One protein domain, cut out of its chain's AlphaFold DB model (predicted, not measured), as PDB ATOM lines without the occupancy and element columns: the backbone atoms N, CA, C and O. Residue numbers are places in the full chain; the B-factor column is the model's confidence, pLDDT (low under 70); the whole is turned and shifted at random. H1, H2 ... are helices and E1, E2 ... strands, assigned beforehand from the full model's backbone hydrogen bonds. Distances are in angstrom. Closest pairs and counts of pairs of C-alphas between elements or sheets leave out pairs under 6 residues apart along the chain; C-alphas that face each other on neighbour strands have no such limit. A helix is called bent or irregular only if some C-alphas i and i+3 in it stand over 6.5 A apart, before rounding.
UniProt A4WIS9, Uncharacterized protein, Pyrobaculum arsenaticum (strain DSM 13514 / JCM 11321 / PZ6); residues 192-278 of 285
ATOM      1  N   LEU A 192     135.617 183.219 190.377       96.56
ATOM      2  CA  LEU A 192     134.852 183.905 189.336       96.56
ATOM      3  C   LEU A 192     134.794 183.064 188.067       96.56
ATOM      4  O   LEU A 192     135.816 182.676 187.506       96.56
ATOM      5  N   GLN A 193     133.587 182.837 187.566       96.44
ATOM      6  CA  GLN A 193     133.370 182.272 186.239       96.44
ATOM      7  C   GLN A 193     132.372 183.131 185.478       96.44
ATOM      8  O   GLN A 193     131.523 183.792 186.074       96.44
ATOM      9  N   TYR A 194     132.493 183.161 184.159       96.88
ATOM     10  CA  TYR A 194     131.588 183.932 183.322       96.88
ATOM     11  C   TYR A 194     131.526 183.369 181.916       96.88
ATOM     12  O   TYR A 194     132.510 182.830 181.409       96.88
ATOM     13  N   ALA A 195     130.365 183.544 181.296       96.25
ATOM     14  CA  ALA A 195     130.148 183.318 179.885       96.25
ATOM     15  C   ALA A 195     129.484 184.545 179.269       96.25
ATOM     16  O   ALA A 195     128.516 185.065 179.819       96.25
ATOM     17  N   VAL A 196     130.002 185.017 178.141       94.38
ATOM     18  CA  VAL A 196     129.490 186.219 177.477       94.38
ATOM     19  C   VAL A 196     129.451 186.025 175.968       94.38
ATOM     20  O   VAL A 196     130.361 185.439 175.385       94.38
ATOM     21  N   GLY A 197     128.400 186.530 175.335       88.50
ATOM     22  CA  GLY A 197     128.278 186.574 173.885       88.50
ATOM     23  C   GLY A 197     127.017 187.308 173.459       88.50
ATOM     24  O   GLY A 197     126.060 187.325 174.221       88.50
ATOM     25  N   GLY A 198     127.031 187.916 172.269       82.50
ATOM     26  CA  GLY A 198     125.889 188.618 171.670       82.50
ATOM     27  C   GLY A 198     125.121 189.508 172.653       82.50
ATOM     28  O   GLY A 198     125.533 190.622 172.957       82.50
ATOM     29  N   ASP A 199     124.003 188.983 173.149       89.94
ATOM     30  CA  ASP A 199     123.049 189.619 174.057       89.94
ATOM     31  C   ASP A 199     122.962 188.956 175.448       89.94
ATOM     32  O   ASP A 199     122.104 189.320 176.254       89.94
ATOM     33  N   LYS A 200     123.840 187.995 175.762       94.50
ATOM     34  CA  LYS A 200     123.837 187.225 177.012       94.50
ATOM     35  C   LYS A 200     125.145 187.355 177.784       94.50
ATOM     36  O   LYS A 200     126.247 187.251 177.250       94.50
ATOM     37  N   LEU A 201     124.991 187.499 179.090       96.25
ATOM     38  CA  LEU A 201     126.032 187.471 180.099       96.25
ATOM     39  C   LEU A 201     125.577 186.566 181.240       96.25
ATOM     40  O   LEU A 201     124.531 186.792 181.848       96.25
ATOM     41  N   PHE A 202     126.406 185.584 181.558       97.56
ATOM     42  CA  PHE A 202     126.314 184.764 182.751       97.56
ATOM     43  C   PHE A 202     127.549 185.009 183.605       97.56
ATOM     44  O   PHE A 202     128.663 185.001 183.085       97.56
ATOM     45  N   VAL A 203     127.371 185.206 184.908       97.81
ATOM     46  CA  VAL A 203     128.483 185.349 185.856       97.81
ATOM     47  C   VAL A 203     128.183 184.546 187.107       97.81
ATOM     48  O   VAL A 203     127.115 184.694 187.695       97.81
ATOM     49  N   ALA A 204     129.138 183.734 187.532       97.00
ATOM     50  CA  ALA A 204     129.083 182.965 188.758       97.00
ATOM     51  C   ALA A 204     130.189 183.397 189.728       97.00
ATOM     52  O   ALA A 204     131.349 183.539 189.336       97.00
ATOM     53  N   MET A 205     129.822 183.583 190.996       96.44
ATOM     54  CA  MET A 205     130.740 183.855 192.104       96.44
ATOM     55  C   MET A 205     130.636 182.727 193.132       96.44
ATOM     56  O   MET A 205     129.533 182.404 193.576       96.44
ATOM     57  N   GLY A 206     131.769 182.159 193.539       94.94
ATOM     58  CA  GLY A 206     131.827 180.948 194.364       94.94
ATOM     59  C   GLY A 206     131.794 179.663 193.528       94.94
ATOM     60  O   GLY A 206     131.599 179.692 192.314       94.94
ATOM     61  N   CYS A 207     132.006 178.506 194.159       90.62
ATOM     62  CA  CYS A 207     132.165 177.252 193.407       90.62
ATOM     63  C   CYS A 207     130.881 176.562 192.971       90.62
ATOM     64  O   CYS A 207     130.867 175.970 191.896       90.62
ATOM     65  N   ARG A 208     129.865 176.501 193.835       89.38
ATOM     66  CA  ARG A 208     128.683 175.673 193.580       89.38
ATOM     67  C   ARG A 208     127.463 176.168 194.350       89.38
ATOM     68  O   ARG A 208     127.627 176.630 195.480       89.38
ATOM     69  N   PRO A 209     126.258 176.041 193.775       91.50
ATOM     70  CA  PRO A 209     125.020 176.410 194.447       91.50
ATOM     71  C   PRO A 209     124.797 175.533 195.689       91.50
ATOM     72  O   PRO A 209     124.509 174.346 195.582       91.50
ATOM     73  N   GLU A 210     124.926 176.129 196.875       88.81
ATOM     74  CA  GLU A 210     124.706 175.473 198.169       88.81
ATOM     75  C   GLU A 210     123.792 176.305 199.070       88.81
ATOM     76  O   GLU A 210     123.946 177.522 199.189       88.81
ATOM     77  N   GLY A 211     122.883 175.629 199.771       88.00
ATOM     78  CA  GLY A 211     121.918 176.266 200.663       88.00
ATOM     79  C   GLY A 211     120.672 176.767 199.934       88.00
ATOM     80  O   GLY A 211     120.360 176.356 198.814       88.00
ATOM     81  N   LYS A 212     119.917 177.648 200.594       89.44
ATOM     82  CA  LYS A 212     118.636 178.149 200.078       89.44
ATOM     83  C   LYS A 212     118.874 179.153 198.958       89.44
ATOM     84  O   LYS A 212     119.762 179.991 199.050       89.44
ATOM     85  N   ALA A 213     118.036 179.110 197.925       92.06
ATOM     86  CA  ALA A 213     118.092 180.053 196.813       92.06
ATOM     87  C   ALA A 213     117.162 181.256 197.044       92.06
ATOM     88  O   ALA A 213     116.042 181.130 197.553       92.06
ATOM     89  N   SER A 214     117.624 182.439 196.657       91.56
ATOM     90  CA  SER A 214     116.820 183.651 196.503       91.56
ATOM     91  C   SER A 214     116.987 184.128 195.071       91.56
ATOM     92  O   SER A 214     118.113 184.380 194.645       91.56
ATOM     93  N   LYS A 215     115.880 184.199 194.329       93.62
ATOM     94  CA  LYS A 215     115.856 184.549 192.909       93.62
ATOM     95  C   LYS A 215     115.170 185.898 192.734       93.62
ATOM     96  O   LYS A 215     113.999 186.032 193.081       93.62
ATOM     97  N   ILE A 216     115.890 186.870 192.187       93.00
ATOM     98  CA  ILE A 216     115.416 188.239 191.977       93.00
ATOM     99  C   ILE A 216     115.507 188.588 190.498       93.00
ATOM    100  O   ILE A 216     116.534 188.360 189.865       93.00
ATOM    101  N   ASN A 217     114.445 189.192 189.972       91.62
ATOM    102  CA  ASN A 217     114.423 189.770 188.633       91.62
ATOM    103  C   ASN A 217     114.633 191.283 188.734       91.62
ATOM    104  O   ASN A 217     113.988 191.941 189.555       91.62
ATOM    105  N   ILE A 218     115.504 191.836 187.896       86.50
ATOM    106  CA  ILE A 218     115.800 193.267 187.818       86.50
ATOM    107  C   ILE A 218     115.913 193.693 186.351       86.50
ATOM    108  O   ILE A 218     116.943 193.514 185.713       86.50
ATOM    109  N   GLY A 219     114.833 194.267 185.813       86.88
ATOM    110  CA  GLY A 219     114.765 194.594 184.387       86.88
ATOM    111  C   GLY A 219     114.894 193.330 183.535       86.88
ATOM    112  O   GLY A 219     114.082 192.418 183.668       86.88
ATOM    113  N   ASP A 220     115.921 193.287 182.693       90.19
ATOM    114  CA  ASP A 220     116.327 192.146 181.863       90.19
ATOM    115  C   ASP A 220     117.387 191.241 182.528       90.19
ATOM    116  O   ASP A 220     117.838 190.269 181.923       90.19
ATOM    117  N   GLY A 221     117.773 191.542 183.771       93.19
ATOM    118  CA  GLY A 221     118.695 190.754 184.581       93.19
ATOM    119  C   GLY A 221     117.996 189.867 185.615       93.19
ATOM    120  O   GLY A 221     116.895 190.149 186.099       93.19
ATOM    121  N   GLN A 222     118.676 188.798 186.008       95.69
ATOM    122  CA  GLN A 222     118.246 187.831 187.004       95.69
ATOM    123  C   GLN A 222     119.427 187.487 187.911       95.69
ATOM    124  O   GLN A 222     120.511 187.146 187.445       95.69
ATOM    125  N   VAL A 223     119.214 187.598 189.219       95.56
ATOM    126  CA  VAL A 223     120.204 187.279 190.249       95.56
ATOM    127  C   VAL A 223     119.688 186.104 191.062       95.56
ATOM    128  O   VAL A 223     118.570 186.140 191.580       95.56
ATOM    129  N   TRP A 224     120.530 185.093 191.237       94.75
ATOM    130  CA  TRP A 224     120.343 184.040 192.218       94.75
ATOM    131  C   TRP A 224     121.435 184.155 193.258       94.75
ATOM    132  O   TRP A 224     122.617 184.108 192.935       94.75
ATOM    133  N   VAL A 225     121.035 184.263 194.515       94.00
ATOM    134  CA  VAL A 225     121.954 184.134 195.644       94.00
ATOM    135  C   VAL A 225     121.616 182.836 196.351       94.00
ATOM    136  O   VAL A 225     120.450 182.602 196.672       94.00
ATOM    137  N   TYR A 226     122.625 182.018 196.607       93.19
ATOM    138  CA  TYR A 226     122.537 180.797 197.393       93.19
ATOM    139  C   TYR A 226     123.269 181.015 198.712       93.19
ATOM    140  O   TYR A 226     124.380 181.552 198.724       93.19
ATOM    141  N   GLY A 227     122.641 180.643 199.821       90.44
ATOM    142  CA  GLY A 227     123.217 180.808 201.147       90.44
ATOM    143  C   GLY A 227     122.178 180.715 202.256       90.44
ATOM    144  O   GLY A 227     120.989 180.521 202.006       90.44
ATOM    145  N   GLU A 228     122.649 180.840 203.492       86.75
ATOM    146  CA  GLU A 228     121.850 180.793 204.721       86.75
ATOM    147  C   GLU A 228     122.540 181.643 205.796       86.75
ATOM    148  O   GLU A 228     123.742 181.895 205.700       86.75
ATOM    149  N   GLU A 229     121.801 182.091 206.814       84.25
ATOM    150  CA  GLU A 229     122.360 182.792 207.986       84.25
ATOM    151  C   GLU A 229     123.207 184.032 207.623       84.25
ATOM    152  O   GLU A 229     124.194 184.356 208.280       84.25
ATOM    153  N   GLY A 230     122.844 184.725 206.537       80.44
ATOM    154  CA  GLY A 230     123.587 185.881 206.026       80.44
ATOM    155  C   GLY A 230     124.952 185.564 205.401       80.44
ATOM    156  O   GLY A 230     125.710 186.490 205.112       80.44
ATOM    157  N   ALA A 231     125.274 184.290 205.165       86.19
ATOM    158  CA  ALA A 231     126.494 183.858 204.493       86.19
ATOM    159  C   ALA A 231     126.186 183.434 203.042       86.19
ATOM    160  O   ALA A 231     125.552 182.393 202.836       86.19
ATOM    161  N   PRO A 232     126.629 184.201 202.027       89.12
ATOM    162  CA  PRO A 232     126.508 183.770 200.643       89.12
ATOM    163  C   PRO A 232     127.467 182.596 200.398       89.12
ATOM    164  O   PRO A 232     128.578 182.563 200.928       89.12
ATOM    165  N   ARG A 233     127.019 181.614 199.617       92.25
ATOM    166  CA  ARG A 233     127.803 180.441 199.195       92.25
ATOM    167  C   ARG A 233     128.065 180.431 197.702       92.25
ATOM    168  O   ARG A 233     129.114 179.970 197.267       92.25
ATOM    169  N   TYR A 234     127.120 180.967 196.940       94.56
ATOM    170  CA  TYR A 234     127.219 181.075 195.499       94.56
ATOM    171  C   TYR A 234     126.280 182.155 194.989       94.56
ATOM    172  O   TYR A 234     125.186 182.350 195.527       94.56
ATOM    173  N   VAL A 235     126.699 182.855 193.948       95.69
ATOM    174  CA  VAL A 235     125.873 183.834 193.252       95.69
ATOM    175  C   VAL A 235     125.927 183.533 191.772       95.69
ATOM    176  O   VAL A 235     127.013 183.374 191.229       95.69
ATOM    177  N   LEU A 236     124.767 183.494 191.129       96.75
ATOM    178  CA  LEU A 236     124.643 183.468 189.680       96.75
ATOM    179  C   LEU A 236     123.955 184.755 189.238       96.75
ATOM    180  O   LEU A 236     122.971 185.188 189.837       96.75
ATOM    181  N   PHE A 237     124.468 185.352 188.180       97.50
ATOM    182  CA  PHE A 237     123.826 186.422 187.446       97.50
ATOM    183  C   PHE A 237     123.602 185.968 186.009       97.50
ATOM    184  O   PHE A 237     124.489 185.369 185.403       97.50
ATOM    185  N   GLN A 238     122.433 186.296 185.474       96.75
ATOM    186  CA  GLN A 238     122.110 186.217 184.059       96.75
ATOM    187  C   GLN A 238     121.566 187.574 183.628       96.75
ATOM    188  O   GLN A 238     120.691 188.122 184.290       96.75
ATOM    189  N   GLY A 239     122.019 188.093 182.499       96.00
ATOM    190  CA  GLY A 239     121.472 189.310 181.911       96.00
ATOM    191  C   GLY A 239     122.138 189.605 180.582       96.00
ATOM    192  O   GLY A 239     122.693 188.704 179.958       96.00
ATOM    193  N   ARG A 240     122.106 190.866 180.166       95.00
ATOM    194  CA  ARG A 240     122.856 191.332 178.999       95.00
ATOM    195  C   ARG A 240     124.286 191.780 179.351       95.00
ATOM    196  O   ARG A 240     124.538 192.112 180.517       95.00
ATOM    197  N   PRO A 241     125.225 191.818 178.382       93.44
ATOM    198  CA  PRO A 241     126.612 192.240 178.606       93.44
ATOM    199  C   PRO A 241     126.781 193.629 179.235       93.44
ATOM    200  O   PRO A 241     127.758 193.850 179.950       93.44
ATOM    201  N   GLU A 242     125.830 194.549 179.053       93.31
ATOM    202  CA  GLU A 242     125.874 195.905 179.621       93.31
ATOM    203  C   GLU A 242     125.845 195.912 181.156       93.31
ATOM    204  O   GLU A 242     126.298 196.871 181.782       93.31
ATOM    205  N   HIS A 243     125.367 194.831 181.781       93.69
ATOM    206  CA  HIS A 243     125.415 194.661 183.237       93.69
ATOM    207  C   HIS A 243     126.802 194.263 183.753       93.69
ATOM    208  O   HIS A 243     127.041 194.334 184.958       93.69
ATOM    209  N   GLY A 244     127.730 193.873 182.874       93.75
ATOM    210  CA  GLY A 244     129.073 193.407 183.225       93.75
ATOM    211  C   GLY A 244     129.802 194.306 184.229       93.75
ATOM    212  O   GLY A 244     130.186 193.808 185.290       93.75
ATOM    213  N   PRO A 245     129.940 195.625 183.983       93.81
ATOM    214  CA  PRO A 245     130.598 196.534 184.920       93.81
ATOM    215  C   PRO A 245     130.000 196.504 186.332       93.81
ATOM    216  O   PRO A 245     130.740 196.480 187.313       93.81
ATOM    217  N   TRP A 246     128.670 196.453 186.446       93.69
ATOM    218  CA  TRP A 246     127.981 196.372 187.736       93.69
ATOM    219  C   TRP A 246     128.257 195.037 188.437       93.69
ATOM    220  O   TRP A 246     128.663 195.017 189.600       93.69
ATOM    221  N   VAL A 247     128.117 193.921 187.722       95.62
ATOM    222  CA  VAL A 247     128.315 192.574 188.277       95.62
ATOM    223  C   VAL A 247     129.762 192.358 188.726       95.62
ATOM    224  O   VAL A 247     130.003 191.849 189.823       95.62
ATOM    225  N   PHE A 248     130.739 192.779 187.922       95.44
ATOM    226  CA  PHE A 248     132.155 192.633 188.256       95.44
ATOM    227  C   PHE A 248     132.607 193.600 189.361       95.44
ATOM    228  O   PHE A 248     133.456 193.239 190.178       95.44
ATOM    229  N   ALA A 249     131.997 194.787 189.473       93.94
ATOM    230  CA  ALA A 249     132.195 195.656 190.634       93.94
ATOM    231  C   ALA A 249     131.696 194.985 191.926       93.94
ATOM    232  O   ALA A 249     132.400 194.998 192.940       93.94
ATOM    233  N   MET A 250     130.531 194.330 191.874       95.19
ATOM    234  CA  MET A 250     130.005 193.569 193.009       95.19
ATOM    235  C   MET A 250     130.884 192.372 193.366       95.19
ATOM    236  O   MET A 250     131.127 192.147 194.551       95.19
ATOM    237  N   TYR A 251     131.416 191.653 192.373       95.62
ATOM    238  CA  TYR A 251     132.415 190.608 192.604       95.62
ATOM    239  C   TYR A 251     133.644 191.165 193.327       95.62
ATOM    240  O   TYR A 251     134.038 190.638 194.366       95.62
ATOM    241  N   ASN A 252     134.220 192.266 192.835       92.94
ATOM    242  CA  ASN A 252     135.413 192.841 193.447       92.94
ATOM    243  C   ASN A 252     135.158 193.278 194.902       92.94
ATOM    244  O   ASN A 252     135.969 192.998 195.785       92.94
ATOM    245  N   LEU A 253     133.993 193.870 195.185       92.56
ATOM    246  CA  LEU A 253     133.582 194.192 196.554       92.56
ATOM    247  C   LEU A 253     133.379 192.930 197.412       92.56
ATOM    248  O   LEU A 253     133.774 192.895 198.580       92.56
ATOM    249  N   ALA A 254     132.811 191.871 196.827       93.62
ATOM    250  CA  ALA A 254     132.590 190.578 197.471       93.62
ATOM    251  C   ALA A 254     133.881 189.832 197.814       93.62
ATOM    252  O   ALA A 254     133.844 188.977 198.699       93.62
ATOM    253  N   ARG A 255     135.026 190.188 197.214       93.06
ATOM    254  CA  ARG A 255     136.363 189.742 197.653       93.06
ATOM    255  C   ARG A 255     136.844 190.489 198.893       93.06
ATOM    256  O   ARG A 255     137.466 189.891 199.769       93.06
ATOM    257  N   ALA A 256     136.430 191.737 199.092       89.31
ATOM    258  CA  ALA A 256     136.811 192.540 200.258       89.31
ATOM    259  C   ALA A 256     135.970 192.252 201.522       89.31
ATOM    260  O   ALA A 256     136.542 191.966 202.572       89.31
ATOM    261  N   LEU A 257     134.631 192.210 201.430       88.88
ATOM    262  CA  LEU A 257     133.741 191.918 202.578       88.88
ATOM    263  C   LEU A 257     132.585 190.928 202.295       88.88
ATOM    264  O   LEU A 257     132.104 190.807 201.174       88.88
ATOM    265  N   ASN A 258     132.116 190.208 203.329       82.12
ATOM    266  CA  ASN A 258     130.982 189.259 203.238       82.12
ATOM    267  C   ASN A 258     129.635 189.946 202.983       82.12
ATOM    268  O   ASN A 258     128.749 189.370 202.363       82.12
ATOM    269  N   SER A 259     129.482 191.180 203.456       87.44
ATOM    270  CA  SER A 259     128.270 191.981 203.302       87.44
ATOM    271  C   SER A 259     128.263 192.820 202.022       87.44
ATOM    272  O   SER A 259     127.456 193.739 201.919       87.44
ATOM    273  N   ALA A 260     129.138 192.527 201.050       90.38
ATOM    274  CA  ALA A 260     129.297 193.314 199.825       90.38
ATOM    275  C   ALA A 260     127.961 193.621 199.141       90.38
ATOM    276  O   ALA A 260     127.685 194.764 198.800       90.38
ATOM    277  N   PHE A 261     127.079 192.629 199.039       92.19
ATOM    278  CA  PHE A 261     125.782 192.781 198.385       92.19
ATOM    279  C   PHE A 261     124.812 193.727 199.108       92.19
ATOM    280  O   PHE A 261     123.891 194.237 198.479       92.19
ATOM    281  N   LEU A 262     125.029 194.055 200.387       91.06
ATOM    282  CA  LEU A 262     124.252 195.109 201.054       91.06
ATOM    283  C   LEU A 262     124.525 196.503 200.476       91.06
ATOM    284  O   LEU A 262     123.674 197.380 200.608       91.06
ATOM    285  N   TYR A 263     125.658 196.692 199.804       91.88
ATOM    286  CA  TYR A 263     126.055 197.960 199.190       91.88
ATOM    287  C   TYR A 263     125.623 198.088 197.724       91.88
ATOM    288  O   TYR A 263     125.902 199.103 197.096       91.88
ATOM    289  N   ASP A 264     124.906 197.098 197.186       93.06
ATOM    290  CA  ASP A 264     124.279 197.180 195.867       93.06
ATOM    291  C   ASP A 264     123.045 198.107 195.910       93.06
ATOM    292  O   ASP A 264     121.893 197.680 196.054       93.06
ATOM    293  N   LEU A 265     123.311 199.415 195.878       87.94
ATOM    294  CA  LEU A 265     122.338 200.497 196.007       87.94
ATOM    295  C   LEU A 265     122.450 201.459 194.815       87.94
ATOM    296  O   LEU A 265     123.543 201.853 194.418       87.94
ATOM    297  N   ALA A 266     121.305 201.888 194.288       76.06
ATOM    298  CA  ALA A 266     121.177 202.957 193.302       76.06
ATOM    299  C   ALA A 266     120.454 204.165 193.937       76.06
ATOM    300  O   ALA A 266     119.720 203.973 194.912       76.06
ATOM    301  N   PRO A 267     120.573 205.391 193.381       71.38
ATOM    302  CA  PRO A 267     120.021 206.614 193.985       71.38
ATOM    303  C   PRO A 267     118.541 206.542 194.394       71.38
ATOM    304  O   PRO A 267     118.124 207.240 195.311       71.38
ATOM    305  N   TRP A 268     117.756 205.673 193.748       72.75
ATOM    306  CA  TRP A 268     116.318 205.544 193.990       72.75
ATOM    307  C   TRP A 268     115.840 204.103 194.220       72.75
ATOM    308  O   TRP A 268     114.636 203.888 194.366       72.75
ATOM    309  N   ARG A 269     116.727 203.093 194.192       81.06
ATOM    310  CA  ARG A 269     116.352 201.664 194.251       81.06
ATOM    311  C   ARG A 269     117.460 200.803 194.858       81.06
ATOM    312  O   ARG A 269     118.634 201.138 194.781       81.06
ATOM    313  N   ARG A 270     117.080 199.655 195.421       85.12
ATOM    314  CA  ARG A 270     118.022 198.578 195.764       85.12
ATOM    315  C   ARG A 270     118.323 197.762 194.512       85.12
ATOM    316  O   ARG A 270     117.403 197.508 193.732       85.12
ATOM    317  N   GLY A 271     119.576 197.363 194.330       89.25
ATOM    318  CA  GLY A 271     119.958 196.491 193.227       89.25
ATOM    319  C   GLY A 271     119.565 195.031 193.467       89.25
ATOM    320  O   GLY A 271     119.120 194.635 194.554       89.25
ATOM    321  N   GLY A 272     119.680 194.224 192.410       91.19
ATOM    322  CA  GLY A 272     119.261 192.823 192.421       91.19
ATOM    323  C   GLY A 272     120.054 191.958 193.403       91.19
ATOM    324  O   GLY A 272     119.469 191.084 194.048       91.19
ATOM    325  N   PHE A 273     121.353 192.226 193.582       93.56
ATOM    326  CA  PHE A 273     122.178 191.498 194.546       93.56
ATOM    327  C   PHE A 273     121.790 191.835 195.981       93.56
ATOM    328  O   PHE A 273     121.718 190.928 196.810       93.56
ATOM    329  N   ASN A 274     121.466 193.101 196.274       93.75
ATOM    330  CA  ASN A 274     120.979 193.496 197.600       93.75
ATOM    331  C   ASN A 274     119.700 192.746 197.967       93.75
ATOM    332  O   ASN A 274     119.631 192.104 199.016       93.75
ATOM    333  N   LEU A 275     118.702 192.788 197.083       90.62
ATOM    334  CA  LEU A 275     117.423 192.114 197.302       90.62
ATOM    335  C   LEU A 275     117.604 190.596 197.440       90.62
ATOM    336  O   LEU A 275     116.988 189.976 198.310       90.62
ATOM    337  N   GLY A 276     118.488 190.005 196.631       90.06
ATOM    338  CA  GLY A 276     118.795 188.579 196.686       90.06
ATOM    339  C   GLY A 276     119.426 188.197 198.022       90.06
ATOM    340  O   GLY A 276     118.999 187.228 198.653       90.06
ATOM    341  N   PHE A 277     120.384 189.000 198.481       90.62
ATOM    342  CA  PHE A 277     121.141 188.775 199.707       90.62
ATOM    343  C   PHE A 277     120.318 188.980 200.985       90.62
ATOM    344  O   PHE A 277     120.406 188.166 201.904       90.62
ATOM    345  N   VAL A 278     119.469 190.014 201.046       87.12
ATOM    346  CA  VAL A 278     118.599 190.276 202.212       87.12
ATOM    347  C   VAL A 278     117.679 189.090 202.500       87.12
ATOM    348  O   VAL A 278     117.420 188.785 203.665       87.12
TER     349      VAL A 278
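This is residues 192 to 278 of the 285 residues of an uncharacterized protein of Pyrobaculum arsenaticum (strain DSM 13514 / JCM 11321 / PZ6) (UniProt A4WIS9). One twisted sheet of five strands is covered on one face by two helices, H1 over the part around E2 and H3 over the part around E4 and E3, with no named helix over the other face. The short helix H2 bridges H1 and H3 on the side away from the sheet, and the link from H2 to H3 runs outward and folds back. The printed part has 87 residues, with five named strands and then three named helices along it; the sheet's order is E1, E2, E5, E4, E3, antiparallel throughout, and the class is mixed, helices and strands. The whole is compact, with a radius of gyration of the C-alphas of 11.9 A and spans of 37 by 32 by 23 A.

E1, residues 192 to 197, begins at C-alpha 192, (134.852, 183.905, 189.336), and is 17.0 A long. E2 is residues 200 to 205, 16.9 A. E3 is residues 212 to 218, 19.7 A, and E4 residues 221 to 228, 22.7 A. E5, residues 231 to 239, spans 23.8 A and bends by 55 degrees at residue 234. H1, residues 241 to 256, starts at C-alpha 241, (126.612, 192.240, 178.606), and is 23.9 A long; it is irregular, with C-alphas 242 and 245 7.1 A apart. H2 is residues 260 to 263, 5.7 A. H3, residues 272 to 278, is 10.1 A long and ends at C-alpha 278, (118.599, 190.276, 202.212).

E1 and E2 form a hairpin, with N 195 and O 202 at 2.9 A. E2 and E5 are antiparallel neighbours, with N 203 and O 237 at 2.9 A. E5 and E4 form a hairpin, with N 224 and O 236 at 2.8 A, as do E4 and E3, with N 216 and O 223 at 2.8 A. E3, E4 and E5 are a meander, each strand the antiparallel neighbour of the one before; E2 to E5 are a Greek key, that meander with E2 as E5's other antiparallel neighbour. H1 and H3 are on the same face of the sheet, giving two layers, helices on one face of a sheet. H1 lies over E2 and E5 at a height over the sheet of 9.4 A and runs along the strands, at 1 degrees to E2 on the local plane. The closest C-alphas of H3 and E3 are those of Ser 214 and Gly 276, 5.3 A. H2, not on the sheet, touches H1 at residues 250 to 254 alone, with the C-alphas of Ala 254 and Ala 260 closest at 4.9 A. H2 also touches H3, where the C-alphas of Phe 261 and Asn 274 are closest at 4.9 A. H1 and H3 are only just apart, at 8.2 A. In H3 every O i to N i+4 pair is within hydrogen-bond range, in H1 9 of 12; H2 is too short for such a pair.

The C-alphas farthest apart are those of Gly 198 and Glu 229, 36.9 A. The printed part has no cut and no long link. Residues 265 to 266 pair with 269 to 270, antiparallel. The mean pLDDT of the printed part is 91.3, and no printed residue is under 70.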